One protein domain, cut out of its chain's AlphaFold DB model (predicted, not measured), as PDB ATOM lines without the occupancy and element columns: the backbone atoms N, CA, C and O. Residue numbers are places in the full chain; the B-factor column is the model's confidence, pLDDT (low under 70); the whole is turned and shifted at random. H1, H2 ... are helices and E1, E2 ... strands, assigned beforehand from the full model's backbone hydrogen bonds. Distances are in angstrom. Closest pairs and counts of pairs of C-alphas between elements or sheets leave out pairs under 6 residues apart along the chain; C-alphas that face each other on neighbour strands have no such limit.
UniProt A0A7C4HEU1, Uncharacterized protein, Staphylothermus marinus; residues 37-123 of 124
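What this domain is: This is residues 37 to 123 of the 124 residues of an uncharacterized protein of Staphylothermus marinus (UniProt A0A7C4HEU1). A twisted antiparallel sheet of five strands has one helix, H1, over one face and its other face bare, while the far parts of E1 and E2 run on beyond the other strands as a long two-stranded arm. The tip of this arm, residues 54 to 59, sticks out free, and the arm makes much of the length of the domain. The printed part has 87 residues with the named elements E1, E2, E3, H1, E4 and E5 in that order, and the sheet's order is E3, E2, E1, E5, E4. The class is mixed, helices and strands, in two layers, a sheet with a helix on one face. The whole is loose, with a radius of gyration of the C-alphas of 16.0 A and spans of 55 by 25 by 21 A.

Where its parts are: E1, residues 38 to 55, begins with C-alpha 38 at (0.338, 19.311, 91.772), is 42.5 A long and bends by 66 degrees at residue 47. E2, residues 58 to 73, is 46.2 A long and begins with C-alpha 58 at (-11.609, -5.291, 55.447). E3, residues 78 to 84, is 19.2 A long. H1, residues 86 to 103, is 26.1 A long. E4, residues 110 to 114, is 11.1 A long, and E5, residues 118 to 122, is 13.5 A long, ending with C-alpha 122 at (7.812, 16.308, 88.734).

How they stand to each other: E1, E2 and E3 form a meander, each strand the antiparallel neighbour of the one before. E1 and E2 are a hairpin at 167 degrees, with N 53 and O 60 at 2.8 A and N 42 and O 70 at 2.9 A, within hydrogen-bond range. E2 and E3 are a hairpin at 168 degrees, with N 69 and O 81 at 2.8 A. On the other side of E1 from E2, E5 is antiparallel to E1 at 148 degrees, with N 43 and O 119 at 2.8 A. E4 and E5 are a hairpin at 160 degrees, with N 112 and O 120 at 2.8 A. E3 and E4 are the edge strands and are apart. H1 is on the sheet; its closest C-alphas to E1 are those of Pro 86 and Gly 43, 5.0 A apart, and to E5 those of Leu 87 and Val 119, 6.3 A apart. H1 and E4 are near each other, with 5 pairs of C-alphas within 10 A. In H1, 13 of 14 O i to N i+4 pairs are within hydrogen-bond range.

The domain as a whole: The two C-alphas farthest apart, those of Asp 57 and Asn 105, are 54.8 A apart. The printed part has no cut. The link from H1 to E4 is short, the other links are tight, and none is long. The mean pLDDT of the printed part is 90.1, and no printed residue is under 70.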
ATOM      1  N   ASP A  37      -0.314  22.955  93.788       92.31
ATOM      2  CA  ASP A  37      -0.198  21.793  94.665       92.31
ATOM      3  C   ASP A  37      -0.003  20.487  93.889       92.31
ATOM      4  O   ASP A  37       0.187  19.446  94.507       92.31
ATOM      5  N   ILE A  38      -0.016  20.502  92.553       92.44
ATOM      6  CA  ILE A  38       0.338  19.311  91.772       92.44
ATOM      7  C   ILE A  38       1.852  19.084  91.895       92.44
ATOM      8  O   ILE A  38       2.638  19.950  91.506       92.44
ATOM      9  N   GLU A  39       2.259  17.929  92.424       93.38
ATOM     10  CA  GLU A  39       3.665  17.584  92.701       93.38
ATOM     11  C   GLU A  39       4.288  16.737  91.589       93.38
ATOM     12  O   GLU A  39       5.409  16.997  91.142       93.38
ATOM     13  N   TYR A  40       3.556  15.721  91.129       94.38
ATOM     14  CA  TYR A  40       3.987  14.844  90.045       94.38
ATOM     15  C   TYR A  40       2.813  14.414  89.164       94.38
ATOM     16  O   TYR A  40       1.671  14.299  89.625       94.38
ATOM     17  N   VAL A  41       3.127  14.147  87.898       95.56
ATOM     18  CA  VAL A  41       2.247  13.489  86.930       95.56
ATOM     19  C   VAL A  41       3.017  12.338  86.298       95.56
ATOM     20  O   VAL A  41       4.164  12.499  85.890       95.56
ATOM     21  N   GLU A  42       2.401  11.168  86.230       96.94
ATOM     22  CA  GLU A  42       3.023   9.954  85.711       96.94
ATOM     23  C   GLU A  42       2.085   9.243  84.746       96.94
ATOM     24  O   GLU A  42       0.881   9.193  84.985       96.94
ATOM     25  N   GLY A  43       2.642   8.681  83.677       96.44
ATOM     26  CA  GLY A  43       1.947   7.811  82.737       96.44
ATOM     27  C   GLY A  43       2.644   6.464  82.676       96.44
ATOM     28  O   GLY A  43       3.864   6.413  82.547       96.44
ATOM     29  N   GLU A  44       1.879   5.381  82.747       96.56
ATOM     30  CA  GLU A  44       2.394   4.013  82.706       96.56
ATOM     31  C   GLU A  44       1.545   3.165  81.759       96.56
ATOM     32  O   GLU A  44       0.321   3.141  81.876       96.56
ATOM     33  N   ILE A  45       2.196   2.461  80.834       94.12
ATOM     34  CA  ILE A  45       1.582   1.420  80.007       94.12
ATOM     35  C   ILE A  45       1.477   0.154  80.853       94.12
ATOM     36  O   ILE A  45       2.484  -0.367  81.326       94.12
ATOM     37  N   VAL A  46       0.259  -0.359  81.004       93.12
ATOM     38  CA  VAL A  46      -0.025  -1.584  81.766       93.12
ATOM     39  C   VAL A  46      -0.282  -2.759  80.824       93.12
ATOM     40  O   VAL A  46       0.065  -3.898  81.121       93.12
ATOM     41  N   GLU A  47      -0.878  -2.490  79.666       90.00
ATOM     42  CA  GLU A  47      -1.314  -3.496  78.704       90.00
ATOM     43  C   GLU A  47      -1.378  -2.904  77.289       90.00
ATOM     44  O   GLU A  47      -1.138  -1.719  77.066       90.00
ATOM     45  N   HIS A  48      -1.669  -3.751  76.306       86.00
ATOM     46  CA  HIS A  48      -1.950  -3.329  74.940       86.00
ATOM     47  C   HIS A  48      -3.343  -3.821  74.559       86.00
ATOM     48  O   HIS A  48      -3.581  -5.023  74.439       86.00
ATOM     49  N   SER A  49      -4.260  -2.882  74.362       80.31
ATOM     50  CA  SER A  49      -5.620  -3.156  73.922       80.31
ATOM     51  C   SER A  49      -5.638  -3.464  72.428       80.31
ATOM     52  O   SER A  49      -5.165  -2.671  71.610       80.31
ATOM     53  N   ARG A  50      -6.206  -4.615  72.063       80.81
ATOM     54  CA  ARG A  50      -6.429  -4.998  70.666       80.81
ATOM     55  C   ARG A  50      -7.704  -4.332  70.153       80.81
ATOM     56  O   ARG A  50      -8.777  -4.552  70.708       80.81
ATOM     57  N   ILE A  51      -7.592  -3.563  69.075       77.00
ATOM     58  CA  ILE A  51      -8.713  -2.903  68.406       77.00
ATOM     59  C   ILE A  51      -8.830  -3.452  66.993       77.00
ATOM     60  O   ILE A  51      -7.870  -3.452  66.223       77.00
ATOM     61  N   GLU A  52     -10.025  -3.906  66.642       82.50
ATOM     62  CA  GLU A  52     -10.353  -4.314  65.283       82.50
ATOM     63  C   GLU A  52     -10.995  -3.129  64.555       82.50
ATOM     64  O   GLU A  52     -12.043  -2.621  64.952       82.50
ATOM     65  N   LYS A  53     -10.338  -2.647  63.499       78.31
ATOM     66  CA  LYS A  53     -10.844  -1.593  62.622       78.31
ATOM     67  C   LYS A  53     -11.505  -2.234  61.411       78.31
ATOM     68  O   LYS A  53     -10.856  -2.949  60.649       78.31
ATOM     69  N   ILE A  54     -12.790  -1.950  61.223       81.75
ATOM     70  CA  ILE A  54     -13.569  -2.412  60.073       81.75
ATOM     71  C   ILE A  54     -13.706  -1.250  59.086       81.75
ATOM     72  O   ILE A  54     -14.186  -0.178  59.449       81.75
ATOM     73  N   SER A  55     -13.268  -1.454  57.843       80.31
ATOM     74  CA  SER A  55     -13.404  -0.488  56.747       80.31
ATOM     75  C   SER A  55     -13.907  -1.200  55.492       80.31
ATOM     76  O   SER A  55     -13.151  -1.906  54.818       80.31
ATOM     77  N   GLY A  56     -15.205  -1.057  55.205       84.88
ATOM     78  CA  GLY A  56     -15.892  -1.889  54.211       84.88
ATOM     79  C   GLY A  56     -15.812  -3.369  54.601       84.88
ATOM     80  O   GLY A  56     -16.111  -3.715  55.740       84.88
ATOM     81  N   ASP A  57     -15.329  -4.217  53.688       84.31
ATOM     82  CA  ASP A  57     -15.145  -5.663  53.910       84.31
ATOM     83  C   ASP A  57     -13.780  -6.035  54.527       84.31
ATOM     84  O   ASP A  57     -13.438  -7.212  54.643       84.31
ATOM     85  N   LYS A  58     -12.946  -5.049  54.888       77.88
ATOM     86  CA  LYS A  58     -11.609  -5.291  55.447       77.88
ATOM     87  C   LYS A  58     -11.609  -5.109  56.958       77.88
ATOM     88  O   LYS A  58     -12.001  -4.056  57.457       77.88
ATOM     89  N   VAL A  59     -11.074  -6.106  57.661       81.94
ATOM     90  CA  VAL A  59     -10.758  -6.032  59.092       81.94
ATOM     91  C   VAL A  59      -9.246  -5.875  59.244       81.94
ATOM     92  O   VAL A  59      -8.484  -6.719  58.773       81.94
ATOM     93  N   SER A  60      -8.799  -4.801  59.894       84.88
ATOM     94  CA  SER A  60      -7.413  -4.641  60.344       84.88
ATOM     95  C   SER A  60      -7.342  -4.672  61.869       84.88
ATOM     96  O   SER A  60      -8.284  -4.291  62.558       84.88
ATOM     97  N   THR A  61      -6.234  -5.171  62.414       83.19
ATOM     98  CA  THR A  61      -5.980  -5.166  63.859       83.19
ATOM     99  C   THR A  61      -4.937  -4.103  64.181       83.19
ATOM    100  O   THR A  61      -3.875  -4.072  63.562       83.19
ATOM    101  N   GLU A  62      -5.229  -3.267  65.168       85.00
ATOM    102  CA  GLU A  62      -4.308  -2.301  65.762       85.00
ATOM    103  C   GLU A  62      -4.161  -2.597  67.257       85.00
ATOM    104  O   GLU A  62      -5.107  -3.046  67.904       85.00
ATOM    105  N   PHE A  63      -2.975  -2.355  67.808       81.44
ATOM    106  CA  PHE A  63      -2.726  -2.454  69.243       81.44
ATOM    107  C   PHE A  63      -2.473  -1.056  69.781       81.44
ATOM    108  O   PHE A  63      -1.506  -0.412  69.377       81.44
ATOM    109  N   LEU A  64      -3.333  -0.595  70.686       85.44
ATOM    110  CA  LEU A  64      -3.122   0.663  71.387       85.44
ATOM    111  C   LEU A  64      -2.634   0.376  72.808       85.44
ATOM    112  O   LEU A  64      -3.277  -0.409  73.511       85.44
ATOM    113  N   PRO A  65      -1.529   0.988  73.260       89.19
ATOM    114  CA  PRO A  65      -1.097   0.853  74.641       89.19
ATOM    115  C   PRO A  65      -2.182   1.410  75.566       89.19
ATOM    116  O   PRO A  65      -2.600   2.558  75.429       89.19
ATOM    117  N   SER A  66      -2.646   0.601  76.508       90.56
ATOM    118  CA  SER A  66      -3.554   1.008  77.574       90.56
ATOM    119  C   SER A  66      -2.815   0.995  78.904       90.56
ATOM    120  O   SER A  66      -1.845   0.266  79.123       90.56
ATOM    121  N   GLY A  67      -3.235   1.862  79.808       91.75
ATOM    122  CA  GLY A  67      -2.587   1.960  81.098       91.75
ATOM    123  C   GLY A  67      -3.189   3.049  81.946       91.75
ATOM    124  O   GLY A  67      -4.401   3.266  81.910       91.75
ATOM    125  N   VAL A  68      -2.349   3.707  82.736       92.56
ATOM    126  CA  VAL A  68      -2.806   4.640  83.759       92.56
ATOM    127  C   VAL A  68      -2.066   5.965  83.728       92.56
ATOM    128  O   VAL A  68      -0.896   6.036  83.354       92.56
ATOM    129  N   ILE A  69      -2.764   7.011  84.164       93.12
ATOM    130  CA  ILE A  69      -2.184   8.294  84.551       93.12
ATOM    131  C   ILE A  69      -2.358   8.460  86.050       93.12
ATOM    132  O   ILE A  69      -3.463   8.287  86.567       93.12
ATOM    133  N   ARG A  70      -1.279   8.832  86.738       94.06
ATOM    134  CA  ARG A  70      -1.293   9.171  88.159       94.06
ATOM    135  C   ARG A  70      -0.994  10.647  88.347       94.06
ATOM    136  O   ARG A  70       0.007  11.146  87.842       94.06
ATOM    137  N   ILE A  71      -1.849  11.329  89.100       93.69
ATOM    138  CA  ILE A  71      -1.687  12.737  89.471       93.69
ATOM    139  C   ILE A  71      -1.583  12.817  90.988       93.69
ATOM    140  O   ILE A  71      -2.488  12.378  91.699       93.69
ATOM    141  N   LYS A  72      -0.499  13.402  91.493       93.75
ATOM    142  CA  LYS A  72      -0.312  13.625  92.927       93.75
ATOM    143  C   LYS A  72      -0.497  15.080  93.283       93.75
ATOM    144  O   LYS A  72       0.169  15.953  92.731       93.75
ATOM    145  N   ILE A  73      -1.375  15.297  94.253       92.88
ATOM    146  CA  ILE A  73      -1.577  16.588  94.894       92.88
ATOM    147  C   ILE A  73      -0.872  16.569  96.255       92.88
ATOM    148  O   ILE A  73      -0.951  15.579  96.992       92.88
ATOM    149  N   ARG A  74      -0.193  17.666  96.591       91.81
ATOM    150  CA  ARG A  74       0.498  17.886  97.864       91.81
ATOM    151  C   ARG A  74      -0.421  17.566  99.036       91.81
ATOM    152  O   ARG A  74      -1.560  18.026  99.093       91.81
ATOM    153  N   ASN A  75       0.086  16.789  99.994       87.56
ATOM    154  CA  ASN A  75      -0.646  16.359 101.194       87.56
ATOM    155  C   ASN A  75      -1.960  15.592 100.919       87.56
ATOM    156  O   ASN A  75      -2.841  15.548 101.781       87.56
ATOM    157  N   LYS A  76      -2.124  14.999  99.730       87.50
ATOM    158  CA  LYS A  76      -3.278  14.170  99.353       87.50
ATOM    159  C   LYS A  76      -2.825  12.841  98.760       87.50
ATOM    160  O   LYS A  76      -1.659  12.676  98.397       87.50
ATOM    161  N   ASP A  77      -3.746  11.893  98.649       82.69
ATOM    162  CA  ASP A  77      -3.510  10.660  97.901       82.69
ATOM    163  C   ASP A  77      -3.340  10.944  96.402       82.69
ATOM    164  O   ASP A  77      -3.736  11.994  95.891       82.69
ATOM    165  N   SER A  78      -2.688  10.019  95.699       88.50
ATOM    166  CA  SER A  78      -2.582  10.077  94.243       88.50
ATOM    167  C   SER A  78      -3.899   9.659  93.601       88.50
ATOM    168  O   SER A  78      -4.451   8.613  93.943       88.50
ATOM    169  N   PHE A  79      -4.353  10.423  92.617       89.25
ATOM    170  CA  PHE A  79      -5.461  10.034  91.757       89.25
ATOM    171  C   PHE A  79      -4.930   9.179  90.610       89.25
ATOM    172  O   PHE A  79      -3.990   9.592  89.935       89.25
ATOM    173  N   GLU A  80      -5.523   8.008  90.392       90.50
ATOM    174  CA  GLU A  80      -5.167   7.095  89.304       90.50
ATOM    175  C   GLU A  80      -6.343   6.962  88.330       90.50
ATOM    176  O   GLU A  80      -7.472   6.673  88.731       90.50
ATOM    177  N   PHE A  81      -6.071   7.152  87.040       88.81
ATOM    178  CA  PHE A  81      -7.069   7.077  85.980       88.81
ATOM    179  C   PHE A  81      -6.620   6.140  84.868       88.81
ATOM    180  O   PHE A  81      -5.454   6.161  84.491       88.81
ATOM    181  N   SER A  82      -7.544   5.362  84.309       87.62
ATOM    182  CA  SER A  82      -7.279   4.492  83.159       87.62
ATOM    183  C   SER A  82      -7.403   5.272  81.852       87.62
ATOM    184  O   SER A  82      -8.331   6.072  81.679       87.62
ATOM    185  N   ILE A  83      -6.484   5.025  80.919       86.94
ATOM    186  CA  ILE A  83      -6.456   5.701  79.623       86.94
ATOM    187  C   ILE A  83      -5.787   4.860  78.524       86.94
ATOM    188  O   ILE A  83      -4.966   3.983  78.787       86.94
ATOM    189  N   ILE A  84      -6.124   5.178  77.274       87.69
ATOM    190  CA  ILE A  84      -5.436   4.719  76.066       87.69
ATOM    191  C   ILE A  84      -4.342   5.727  75.691       87.69
ATOM    192  O   ILE A  84      -4.586   6.928  75.664       87.69
ATOM    193  N   ASN A  85      -3.154   5.245  75.343       89.12
ATOM    194  CA  ASN A  85      -1.955   6.043  75.083       89.12
ATOM    195  C   ASN A  85      -1.550   6.905  76.297       89.12
ATOM    196  O   ASN A  85      -1.515   8.138  76.193       89.12
ATOM    197  N   PRO A  86      -1.230   6.283  77.452       91.81
ATOM    198  CA  PRO A  86      -0.904   7.015  78.678       91.81
ATOM    199  C   PRO A  86       0.309   7.937  78.515       91.81
ATOM    200  O   PRO A  86       0.277   9.053  79.018       91.81
ATOM    201  N   LEU A  87       1.340   7.523  77.767       93.19
ATOM    202  CA  LEU A  87       2.561   8.321  77.592       93.19
ATOM    203  C   LEU A  87       2.285   9.632  76.846       93.19
ATOM    204  O   LEU A  87       2.538  10.704  77.388       93.19
ATOM    205  N   ASN A  88       1.669   9.550  75.661       91.25
ATOM    206  CA  ASN A  88       1.312  10.735  74.877       91.25
ATOM    207  C   ASN A  88       0.357  11.652  75.659       91.25
ATOM    208  O   ASN A  88       0.538  12.866  75.714       91.25
ATOM    209  N   THR A  89      -0.634  11.073  76.344       90.94
ATOM    210  CA  THR A  89      -1.583  11.895  77.099       90.94
ATOM    211  C   THR A  89      -0.912  12.630  78.262       90.94
ATOM    212  O   THR A  89      -1.260  13.782  78.525       90.94
ATOM    213  N   VAL A  90       0.057  12.013  78.948       94.00
ATOM    214  CA  VAL A  90       0.811  12.684  80.017       94.00
ATOM    215  C   VAL A  90       1.683  13.804  79.481       94.00
ATOM    216  O   VAL A  90       1.697  14.874  80.085       94.00
ATOM    217  N   GLU A  91       2.347  13.612  78.343       93.19
ATOM    218  CA  GLU A  91       3.122  14.676  77.695       93.19
ATOM    219  C   GLU A  91       2.237  15.884  77.363       93.19
ATOM    220  O   GLU A  91       2.538  17.011  77.767       93.19
ATOM    221  N   GLU A  92       1.090  15.659  76.716       92.62
ATOM    222  CA  GLU A  92       0.129  16.724  76.421       92.62
ATOM    223  C   GLU A  92      -0.404  17.403  77.691       92.62
ATOM    224  O   GLU A  92      -0.550  18.630  77.741       92.62
ATOM    225  N   PHE A  93      -0.719  16.613  78.719       92.56
ATOM    226  CA  PHE A  93      -1.234  17.106  79.994       92.56
ATOM    227  C   PHE A  93      -0.212  18.005  80.696       92.56
ATOM    228  O   PHE A  93      -0.544  19.114  81.120       92.56
ATOM    229  N   VAL A  94       1.047  17.572  80.751       94.06
ATOM    230  CA  VAL A  94       2.149  18.327  81.352       94.06
ATOM    231  C   VAL A  94       2.462  19.594  80.560       94.06
ATOM    232  O   VAL A  94       2.673  20.644  81.167       94.06
ATOM    233  N   LEU A  95       2.417  19.558  79.225       93.25
ATOM    234  CA  LEU A  95       2.565  20.762  78.398       93.25
ATOM    235  C   LEU A  95       1.496  21.811  78.732       93.25
ATOM    236  O   LEU A  95       1.804  22.996  78.880       93.25
ATOM    237  N   LYS A  96       0.237  21.391  78.904       91.81
ATOM    238  CA  LYS A  96      -0.849  22.301  79.300       91.81
ATOM    239  C   LYS A  96      -0.668  22.835  80.716       91.81
ATOM    240  O   LYS A  96      -0.898  24.022  80.927       91.81
ATOM    241  N   LEU A  97      -0.223  22.003  81.655       92.25
ATOM    242  CA  LEU A  97       0.112  22.445  83.008       92.25
ATOM    243  C   LEU A  97       1.241  23.481  83.005       92.25
ATOM    244  O   LEU A  97       1.089  24.544  83.601       92.25
ATOM    245  N   ASN A  98       2.328  23.233  82.274       93.12
ATOM    246  CA  ASN A  98       3.448  24.167  82.154       93.12
ATOM    247  C   ASN A  98       3.026  25.512  81.552       93.12
ATOM    248  O   ASN A  98       3.425  26.551  82.069       93.12
ATOM    249  N   ASN A  99       2.137  25.512  80.552       90.94
ATOM    250  CA  ASN A  99       1.548  26.743  80.011       90.94
ATOM    251  C   ASN A  99       0.736  27.539  81.045       90.94
ATOM    252  O   ASN A  99       0.580  28.754  80.901       90.94
ATOM    253  N   VAL A 100       0.155  26.871  82.044       90.81
ATOM    254  CA  VAL A 100      -0.523  27.544  83.155       90.81
ATOM    255  C   VAL A 100       0.495  28.074  84.162       90.81
ATOM    256  O   VAL A 100       0.419  29.250  84.508       90.81
ATOM    257  N   PHE A 101       1.478  27.264  84.566       90.38
ATOM    258  CA  PHE A 101       2.534  27.689  85.495       90.38
ATOM    259  C   PHE A 101       3.337  28.884  84.986       90.38
ATOM    260  O   PHE A 101       3.620  29.792  85.764       90.38
ATOM    261  N   ASP A 102       3.603  28.943  83.679       90.00
ATOM    262  CA  ASP A 102       4.222  30.098  83.024       90.00
ATOM    263  C   ASP A 102       3.466  31.403  83.289       90.00
ATOM    264  O   ASP A 102       4.065  32.438  83.572       90.00
ATOM    265  N   LYS A 103       2.132  31.364  83.234       88.62
ATOM    266  CA  LYS A 103       1.288  32.556  83.401       88.62
ATOM    267  C   LYS A 103       1.228  33.045  84.840       88.62
ATOM    268  O   LYS A 103       0.974  34.226  85.058       88.62
ATOM    269  N   ILE A 104       1.430  32.147  85.799       87.56
ATOM    270  CA  ILE A 104       1.414  32.458  87.232       87.56
ATOM    271  C   ILE A 104       2.827  32.542  87.831       87.56
ATOM    272  O   ILE A 104       2.958  32.636  89.047       87.56
ATOM    273  N   ASN A 105       3.869  32.532  86.987       87.50
ATOM    274  CA  ASN A 105       5.281  32.596  87.371       87.50
ATOM    275  C   ASN A 105       5.673  31.561  88.444       87.50
ATOM    276  O   ASN A 105       6.317  31.888  89.441       87.50
ATOM    277  N   ALA A 106       5.237  30.317  88.248       87.31
ATOM    278  CA  ALA A 106       5.519  29.196  89.136       87.31
ATOM    279  C   ALA A 106       6.443  28.172  88.463       87.31
ATOM    280  O   ALA A 106       6.490  28.074  87.236       87.31
ATOM    281  N   ASP A 107       7.139  27.370  89.272       90.12
ATOM    282  CA  ASP A 107       8.053  26.345  88.760       90.12
ATOM    283  C   ASP A 107       7.331  25.336  87.869       90.12
ATOM    284  O   ASP A 107       6.230  24.882  88.194       90.12
ATOM    285  N   LYS A 108       7.961  24.973  86.752       92.25
ATOM    286  CA  LYS A 108       7.418  24.034  85.768       92.25
ATOM    287  C   LYS A 108       7.686  22.586  86.154       92.25
ATOM    288  O   LYS A 108       8.564  22.280  86.953       92.25
ATOM    289  N   PHE A 109       6.946  21.683  85.527       95.31
ATOM    290  CA  PHE A 109       7.255  20.263  85.515       95.31
ATOM    291  C   PHE A 109       8.489  19.969  84.662       95.31
ATOM    292  O   PHE A 109       8.585  20.435  83.523       95.31
ATOM    293  N   TYR A 110       9.364  19.115  85.189       94.75
ATOM    294  CA  TYR A 110      10.526  18.568  84.494       94.75
ATOM    295  C   TYR A 110      10.414  17.052  84.376       94.75
ATOM    296  O   TYR A 110       9.818  16.391  85.229       94.75
ATOM    297  N   LEU A 111      10.999  16.502  83.313       96.19
ATOM    298  CA  LEU A 111      11.083  15.062  83.112       96.19
ATOM    299  C   LEU A 111      12.021  14.450  84.162       96.19
ATOM    300  O   LEU A 111      13.190  14.822  84.239       96.19
ATOM    301  N   LYS A 112      11.504  13.512  84.957       95.69
ATOM    302  CA  LYS A 112      12.250  12.798  86.002       95.69
ATOM    303  C   LYS A 112      12.647  11.391  85.566       95.69
ATOM    304  O   LYS A 112      13.754  10.949  85.850       95.69
ATOM    305  N   GLU A 113      11.741  10.692  84.892       93.88
ATOM    306  CA  GLU A 113      11.943   9.324  84.414       93.88
ATOM    307  C   GLU A 113      11.302   9.169  83.035       93.88
ATOM    308  O   GLU A 113      10.203   9.673  82.806       93.88
ATOM    309  N   SER A 114      11.983   8.464  82.130       95.19
ATOM    310  CA  SER A 114      11.455   8.104  80.816       95.19
ATOM    311  C   SER A 114      11.944   6.720  80.416       95.19
ATOM    312  O   SER A 114      13.145   6.462  80.350       95.19
ATOM    313  N   SER A 115      11.004   5.839  80.108       94.38
ATOM    314  CA  SER A 115      11.232   4.500  79.581       94.38
ATOM    315  C   SER A 115      10.173   4.169  78.530       94.38
ATOM    316  O   SER A 115       9.234   4.930  78.311       94.38
ATOM    317  N   VAL A 116      10.296   3.000  77.900       91.62
ATOM    318  CA  VAL A 116       9.306   2.515  76.922       91.62
ATOM    319  C   VAL A 116       7.923   2.305  77.554       91.62
ATOM    320  O   VAL A 116       6.919   2.406  76.858       91.62
ATOM    321  N   TYR A 117       7.856   2.040  78.863       94.38
ATOM    322  CA  TYR A 117       6.604   1.728  79.560       94.38
ATOM    323  C   TYR A 117       6.115   2.841  80.479       94.38
ATOM    324  O   TYR A 117       4.974   2.793  80.924       94.38
ATOM    325  N   LYS A 118       6.953   3.829  80.795       96.00
ATOM    326  CA  LYS A 118       6.662   4.783  81.861       96.00
ATOM    327  C   LYS A 118       7.324   6.131  81.624       96.00
ATOM    328  O   LYS A 118       8.500   6.184  81.269       96.00
ATOM    329  N   VAL A 119       6.583   7.198  81.904       96.81
ATOM    330  CA  VAL A 119       7.080   8.575  81.937       96.81
ATOM    331  C   VAL A 119       6.618   9.261  83.219       96.81
ATOM    332  O   VAL A 119       5.444   9.184  83.581       96.81
ATOM    333  N   THR A 120       7.527   9.944  83.908       96.69
ATOM    334  CA  THR A 120       7.219  10.677  85.142       96.69
ATOM    335  C   THR A 120       7.750  12.097  85.047       96.69
ATOM    336  O   THR A 120       8.940  12.316  84.814       96.69
ATOM    337  N   TYR A 121       6.872  13.060  85.306       97.19
ATOM    338  CA  TYR A 121       7.189  14.475  85.429       97.19
ATOM    339  C   TYR A 121       6.994  14.928  86.871       97.19
ATOM    340  O   TYR A 121       5.996  14.584  87.506       97.19
ATOM    341  N   SER A 122       7.916  15.735  87.388       95.19
ATOM    342  CA  SER A 122       7.812  16.308  88.734       95.19
ATOM    343  C   SER A 122       8.224  17.771  88.771       95.19
ATOM    344  O   SER A 122       9.059  18.208  87.977       95.19
ATOM    345  N   ARG A 123       7.670  18.501  89.735       87.12
ATOM    346  CA  ARG A 123       8.148  19.822  90.150       87.12
ATOM    347  C   ARG A 123       9.074  19.590  91.344       87.12
ATOM    348  O   ARG A 123       8.587  19.292  92.430       87.12
TER     349      ARG A 123